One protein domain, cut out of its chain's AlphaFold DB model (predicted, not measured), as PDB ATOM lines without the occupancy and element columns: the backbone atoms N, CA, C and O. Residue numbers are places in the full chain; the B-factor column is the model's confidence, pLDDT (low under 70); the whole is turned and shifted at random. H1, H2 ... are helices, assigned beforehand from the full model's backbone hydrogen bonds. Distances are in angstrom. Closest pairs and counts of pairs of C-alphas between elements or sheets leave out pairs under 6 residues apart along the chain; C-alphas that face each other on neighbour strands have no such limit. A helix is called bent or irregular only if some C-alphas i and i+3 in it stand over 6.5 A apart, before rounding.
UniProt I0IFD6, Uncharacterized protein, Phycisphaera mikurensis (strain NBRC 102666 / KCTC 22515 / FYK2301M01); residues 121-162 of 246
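AT A GLANCE: This is residues 121 to 162 of the 246 residues of an uncharacterized protein of Phycisphaera mikurensis (strain NBRC 102666 / KCTC 22515 / FYK2301M01) (UniProt I0IFD6). Two helices make an open V: the long helix H2 is one arm, the shorter helix H1 is the other, and they meet near their ends at a corner around Tyr 139. Away from that corner the arms spread apart with nothing packed between them, and residues 121 to 124 make a short tail at the far end of H1. The printed part has 42 residues with two named helices, H1 then H2, and no named strand; its class is all helix. It is only just loose, close to extended, with a radius of gyration of the C-alphas of 13.3 A, and its outline is flat, spanning 34 by 26 by 12 A.

HOW THE PARTS SIT: Start with H2, residues 140 to 162, and look back along the chain to H1, residues 125 to 138. The two are close but not clearly touching, with 2 pairs of C-alphas within 8 A. Look at Ala 136 and Thr 143 for their closest C-alphas, 5.7 A apart. The helices run opposite ways at a steep tilt of 52 degrees, and their centres are 18.7 A apart. In both H1 and H2, every backbone O i to N i+4 pair is within hydrogen-bond range.

IN THESE COORDINATES: Find C-alpha 140 at (-23.056, -21.482, 36.702); from there H2 runs 32.2 A to C-alpha 162 at (-48.022, -31.887, 54.259). H1 begins at C-alpha 125, at (-42.593, -12.682, 32.598), and runs 20.1 A to C-alpha 138. Neither helix is bent or irregular.

THE WHOLE: The two C-alphas farthest apart are those of Lys 138 and Lys 162, at 36.5 A. The printed part has no cut, and the link from H1 to H2 is tight, with one residue. Residues 145 to 162 of H2 stand free, as do residues 121 to 131, of which 125 to 131 belong to H1. Read the B-factor column for confidence: the mean pLDDT of the printed part is 84.8, and residues 121 to 123 and 161 to 162 are under 70.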
ATOM      1  N   GLY A 121     -42.028  -5.544  38.970       64.81
ATOM      2  CA  GLY A 121     -43.184  -4.675  38.756       64.81
ATOM      3  C   GLY A 121     -43.341  -4.184  37.316       64.81
ATOM      4  O   GLY A 121     -44.467  -3.967  36.873       64.81
ATOM      5  N   GLU A 122     -42.237  -4.043  36.580       65.44
ATOM      6  CA  GLU A 122     -42.222  -3.343  35.284       65.44
ATOM      7  C   GLU A 122     -41.972  -4.235  34.059       65.44
ATOM      8  O   GLU A 122     -42.118  -3.760  32.933       65.44
ATOM      9  N   ARG A 123     -41.625  -5.520  34.232       60.66
ATOM     10  CA  ARG A 123     -41.256  -6.404  33.110       60.66
ATOM     11  C   ARG A 123     -42.184  -7.591  32.893       60.66
ATOM     12  O   ARG A 123     -42.663  -8.237  33.822       60.66
ATOM     13  N   ASP A 124     -42.351  -7.930  31.617       70.69
ATOM     14  CA  ASP A 124     -43.056  -9.122  31.165       70.69
ATOM     15  C   ASP A 124     -42.340 -10.405  31.618       70.69
ATOM     16  O   ASP A 124     -41.125 -10.567  31.480       70.69
ATOM     17  N   THR A 125     -43.106 -11.395  32.084       70.56
ATOM     18  CA  THR A 125     -42.593 -12.682  32.598       70.56
ATOM     19  C   THR A 125     -41.697 -13.425  31.597       70.56
ATOM     20  O   THR A 125     -40.796 -14.169  31.987       70.56
ATOM     21  N   LYS A 126     -41.926 -13.235  30.290       76.00
ATOM     22  CA  LYS A 126     -41.094 -13.817  29.222       76.00
ATOM     23  C   LYS A 126     -39.701 -13.194  29.162       76.00
ATOM     24  O   LYS A 126     -38.732 -13.898  28.876       76.00
ATOM     25  N   GLU A 127     -39.606 -11.901  29.439       79.75
ATOM     26  CA  GLU A 127     -38.351 -11.159  29.439       79.75
ATOM     27  C   GLU A 127     -37.526 -11.538  30.673       79.75
ATOM     28  O   GLU A 127     -36.367 -11.923  30.542       79.75
ATOM     29  N   LEU A 128     -38.171 -11.633  31.843       81.06
ATOM     30  CA  LEU A 128     -37.545 -12.119  33.080       81.06
ATOM     31  C   LEU A 128     -36.978 -13.538  32.946       81.06
ATOM     32  O   LEU A 128     -35.889 -13.840  33.437       81.06
ATOM     33  N   LEU A 129     -37.700 -14.430  32.261       83.44
ATOM     34  CA  LEU A 129     -37.243 -15.802  32.037       83.44
ATOM     35  C   LEU A 129     -36.053 -15.869  31.067       83.44
ATOM     36  O   LEU A 129     -35.216 -16.773  31.172       83.44
ATOM     37  N   THR A 130     -35.985 -14.928  30.127       87.94
ATOM     38  CA  THR A 130     -34.875 -14.804  29.178       87.94
ATOM     39  C   THR A 130     -33.632 -14.274  29.892       87.94
ATOM     40  O   THR A 130     -32.589 -14.927  29.843       87.94
ATOM     41  N   ASP A 131     -33.772 -13.212  30.686       87.12
ATOM     42  CA  ASP A 131     -32.688 -12.652  31.502       87.12
ATOM     43  C   ASP A 131     -32.135 -13.683  32.497       87.12
ATOM     44  O   ASP A 131     -30.922 -13.883  32.591       87.12
ATOM     45  N   ALA A 132     -33.013 -14.413  33.194       86.81
ATOM     46  CA  ALA A 132     -32.610 -15.463  34.130       86.81
ATOM     47  C   ALA A 132     -31.817 -16.585  33.439       86.81
ATOM     48  O   ALA A 132     -30.853 -17.117  34.000       86.81
ATOM     49  N   ARG A 133     -32.190 -16.940  32.202       88.19
ATOM     50  CA  ARG A 133     -31.484 -17.945  31.396       88.19
ATOM     51  C   ARG A 133     -30.099 -17.466  30.984       88.19
ATOM     52  O   ARG A 133     -29.150 -18.251  31.043       88.19
ATOM     53  N   ASP A 134     -29.970 -16.208  30.586       91.69
ATOM     54  CA  ASP A 134     -28.679 -15.633  30.220       91.69
ATOM     55  C   ASP A 134     -27.770 -15.441  31.438       91.69
ATOM     56  O   ASP A 134     -26.564 -15.696  31.359       91.69
ATOM     57  N   TYR A 135     -28.337 -15.108  32.599       88.81
ATOM     58  CA  TYR A 135     -27.602 -15.055  33.863       88.81
ATOM     59  C   TYR A 135     -27.093 -16.437  34.290       88.81
ATOM     60  O   TYR A 135     -25.939 -16.577  34.701       88.81
ATOM     61  N   ALA A 136     -27.916 -17.478  34.117       89.81
ATOM     62  CA  ALA A 136     -27.533 -18.853  34.429       89.81
ATOM     63  C   ALA A 136     -26.377 -19.368  33.563       89.81
ATOM     64  O   ALA A 136     -25.514 -20.105  34.043       89.81
ATOM     65  N   LYS A 137     -26.325 -18.948  32.294       92.44
ATOM     66  CA  LYS A 137     -25.202 -19.252  31.398       92.44
ATOM     67  C   LYS A 137     -23.909 -18.544  31.810       92.44
ATOM     68  O   LYS A 137     -22.837 -19.116  31.641       92.44
ATOM     69  N   LYS A 138     -24.000 -17.313  32.327       93.69
ATOM     70  CA  LYS A 138     -22.834 -16.500  32.722       93.69
ATOM     71  C   LYS A 138     -22.253 -16.895  34.082       93.69
ATOM     72  O   LYS A 138     -21.043 -16.800  34.265       93.69
ATOM     73  N   TYR A 139     -23.083 -17.359  35.018       91.88
ATOM     74  CA  TYR A 139     -22.669 -17.638  36.399       91.88
ATOM     75  C   TYR A 139     -23.143 -19.017  36.901       91.88
ATOM     76  O   TYR A 139     -23.977 -19.094  37.808       91.88
ATOM     77  N   PRO A 140     -22.581 -20.131  36.387       86.12
ATOM     78  CA  PRO A 140     -23.056 -21.482  36.702       86.12
ATOM     79  C   PRO A 140     -22.976 -21.834  38.198       86.12
ATOM     80  O   PRO A 140     -23.870 -22.493  38.725       86.12
ATOM     81  N   LEU A 141     -21.944 -21.360  38.909       92.38
ATOM     82  CA  LEU A 141     -21.793 -21.576  40.357       92.38
ATOM     83  C   LEU A 141     -22.894 -20.882  41.170       92.38
ATOM     84  O   LEU A 141     -23.464 -21.489  42.076       92.38
ATOM     85  N   ALA A 142     -23.227 -19.636  40.822       91.06
ATOM     86  CA  ALA A 142     -24.282 -18.884  41.499       91.06
ATOM     87  C   ALA A 142     -25.656 -19.523  41.264       91.06
ATOM     88  O   ALA A 142     -26.465 -19.605  42.185       91.06
ATOM     89  N   THR A 143     -25.902 -20.043  40.059       91.75
ATOM     90  CA  THR A 143     -27.144 -20.755  39.741       91.75
ATOM     91  C   THR A 143     -27.288 -22.047  40.531       91.75
ATOM     92  O   THR A 143     -28.363 -22.299  41.065       91.75
ATOM     93  N   ILE A 144     -26.227 -22.852  40.654       92.50
ATOM     94  CA  ILE A 144     -26.268 -24.090  41.449       92.50
ATOM     95  C   ILE A 144     -26.505 -23.765  42.931       92.50
ATOM     96  O   ILE A 144     -27.379 -24.365  43.555       92.50
ATOM     97  N   GLY A 145     -25.784 -22.783  43.481       94.19
ATOM     98  CA  GLY A 145     -25.972 -22.344  44.867       94.19
ATOM     99  C   GLY A 145     -27.384 -21.811  45.128       94.19
ATOM    100  O   GLY A 145     -28.035 -22.214  46.092       94.19
ATOM    101  N   GLY A 146     -27.899 -20.971  44.227       93.44
ATOM    102  CA  GLY A 146     -29.255 -20.431  44.309       93.44
ATOM    103  C   GLY A 146     -30.330 -21.511  44.189       93.44
ATOM    104  O   GLY A 146     -31.277 -21.515  44.969       93.44
ATOM    105  N   ALA A 147     -30.163 -22.467  43.272       91.50
ATOM    106  CA  ALA A 147     -31.096 -23.576  43.090       91.50
ATOM    107  C   ALA A 147     -31.158 -24.495  44.318       91.50
ATOM    108  O   ALA A 147     -32.240 -24.950  44.677       91.50
ATOM    109  N   LEU A 148     -30.030 -24.734  44.997       95.00
ATOM    110  CA  LEU A 148     -29.999 -25.519  46.234       95.00
ATOM    111  C   LEU A 148     -30.740 -24.820  47.375       95.00
ATOM    112  O   LEU A 148     -31.561 -25.445  48.046       95.00
ATOM    113  N   VAL A 149     -30.493 -23.523  47.573       95.31
ATOM    114  CA  VAL A 149     -31.195 -22.735  48.597       95.31
ATOM    115  C   VAL A 149     -32.689 -22.678  48.287       95.31
ATOM    116  O   VAL A 149     -33.511 -22.957  49.159       95.31
ATOM    117  N   LEU A 150     -33.052 -22.392  47.034       93.31
ATOM    118  CA  LEU A 150     -34.445 -22.345  46.596       93.31
ATOM    119  C   LEU A 150     -35.128 -23.713  46.734       93.31
ATOM    120  O   LEU A 150     -36.277 -23.784  47.161       93.31
ATOM    121  N   GLY A 151     -34.406 -24.796  46.443       89.38
ATOM    122  CA  GLY A 151     -34.862 -26.170  46.625       89.38
ATOM    123  C   GLY A 151     -35.102 -26.518  48.093       89.38
ATOM    124  O   GLY A 151     -36.144 -27.083  48.411       89.38
ATOM    125  N   LEU A 152     -34.202 -26.132  49.003       94.38
ATOM    126  CA  LEU A 152     -34.371 -26.328  50.449       94.38
ATOM    127  C   LEU A 152     -35.555 -25.533  51.007       94.38
ATOM    128  O   LEU A 152     -36.345 -26.067  51.788       94.38
ATOM    129  N   VAL A 153     -35.712 -24.275  50.589       93.38
ATOM    130  CA  VAL A 153     -36.856 -23.437  50.980       93.38
ATOM    131  C   VAL A 153     -38.160 -24.024  50.435       93.38
ATOM    132  O   VAL A 153     -39.130 -24.172  51.180       93.38
ATOM    133  N   GLY A 154     -38.172 -24.431  49.164       91.69
ATOM    134  CA  GLY A 154     -39.314 -25.087  48.531       91.69
ATOM    135  C   GLY A 154     -39.676 -26.409  49.207       91.69
ATOM    136  O   GLY A 154     -40.844 -26.643  49.514       91.69
ATOM    137  N   ALA A 155     -38.684 -27.241  49.527       91.12
ATOM    138  CA  ALA A 155     -38.870 -28.494  50.253       91.12
ATOM    139  C   ALA A 155     -39.455 -28.249  51.648       91.12
ATOM    140  O   ALA A 155     -40.383 -28.948  52.051       91.12
ATOM    141  N   ARG A 156     -38.983 -27.217  52.359       83.19
ATOM    142  CA  ARG A 156     -39.515 -26.841  53.673       83.19
ATOM    143  C   ARG A 156     -40.965 -26.359  53.590       83.19
ATOM    144  O   ARG A 156     -41.755 -26.712  54.460       83.19
ATOM    145  N   LEU A 157     -41.335 -25.616  52.545       84.81
ATOM    146  CA  LEU A 157     -42.711 -25.150  52.325       84.81
ATOM    147  C   LEU A 157     -43.663 -26.297  51.952       84.81
ATOM    148  O   LEU A 157     -44.796 -26.354  52.436       84.81
ATOM    149  N   LEU A 158     -43.194 -27.232  51.123       86.19
ATOM    150  CA  LEU A 158     -43.923 -28.456  50.785       86.19
ATOM    151  C   LEU A 158     -44.114 -29.340  52.023       86.19
ATOM    152  O   LEU A 158     -45.216 -29.839  52.247       86.19
ATOM    153  N   ASN A 159     -43.082 -29.485  52.860       79.50
ATOM    154  CA  ASN A 159     -43.160 -30.257  54.100       79.50
ATOM    155  C   ASN A 159     -44.110 -29.605  55.117       79.50
ATOM    156  O   ASN A 159     -44.985 -30.267  55.659       79.50
ATOM    157  N   ALA A 160     -44.033 -28.281  55.281       72.94
ATOM    158  CA  ALA A 160     -44.953 -27.513  56.123       72.94
ATOM    159  C   ALA A 160     -46.408 -27.511  55.608       72.94
ATOM    160  O   ALA A 160     -47.339 -27.163  56.336       72.94
ATOM    161  N   SER A 161     -46.626 -27.867  54.340       64.38
ATOM    162  CA  SER A 161     -47.970 -28.047  53.788       64.38
ATOM    163  C   SER A 161     -48.498 -29.463  54.017       64.38
ATOM    164  O   SER A 161     -49.668 -29.595  54.352       64.38
ATOM    165  N   LYS A 162     -47.644 -30.495  53.952       63.72
ATOM    166  CA  LYS A 162     -48.022 -31.887  54.259       63.72
ATOM    167  C   LYS A 162     -48.425 -32.100  55.720       63.72
ATOM    168  O   LYS A 162     -49.325 -32.885  55.989       63.72
TER     169      LYS A 162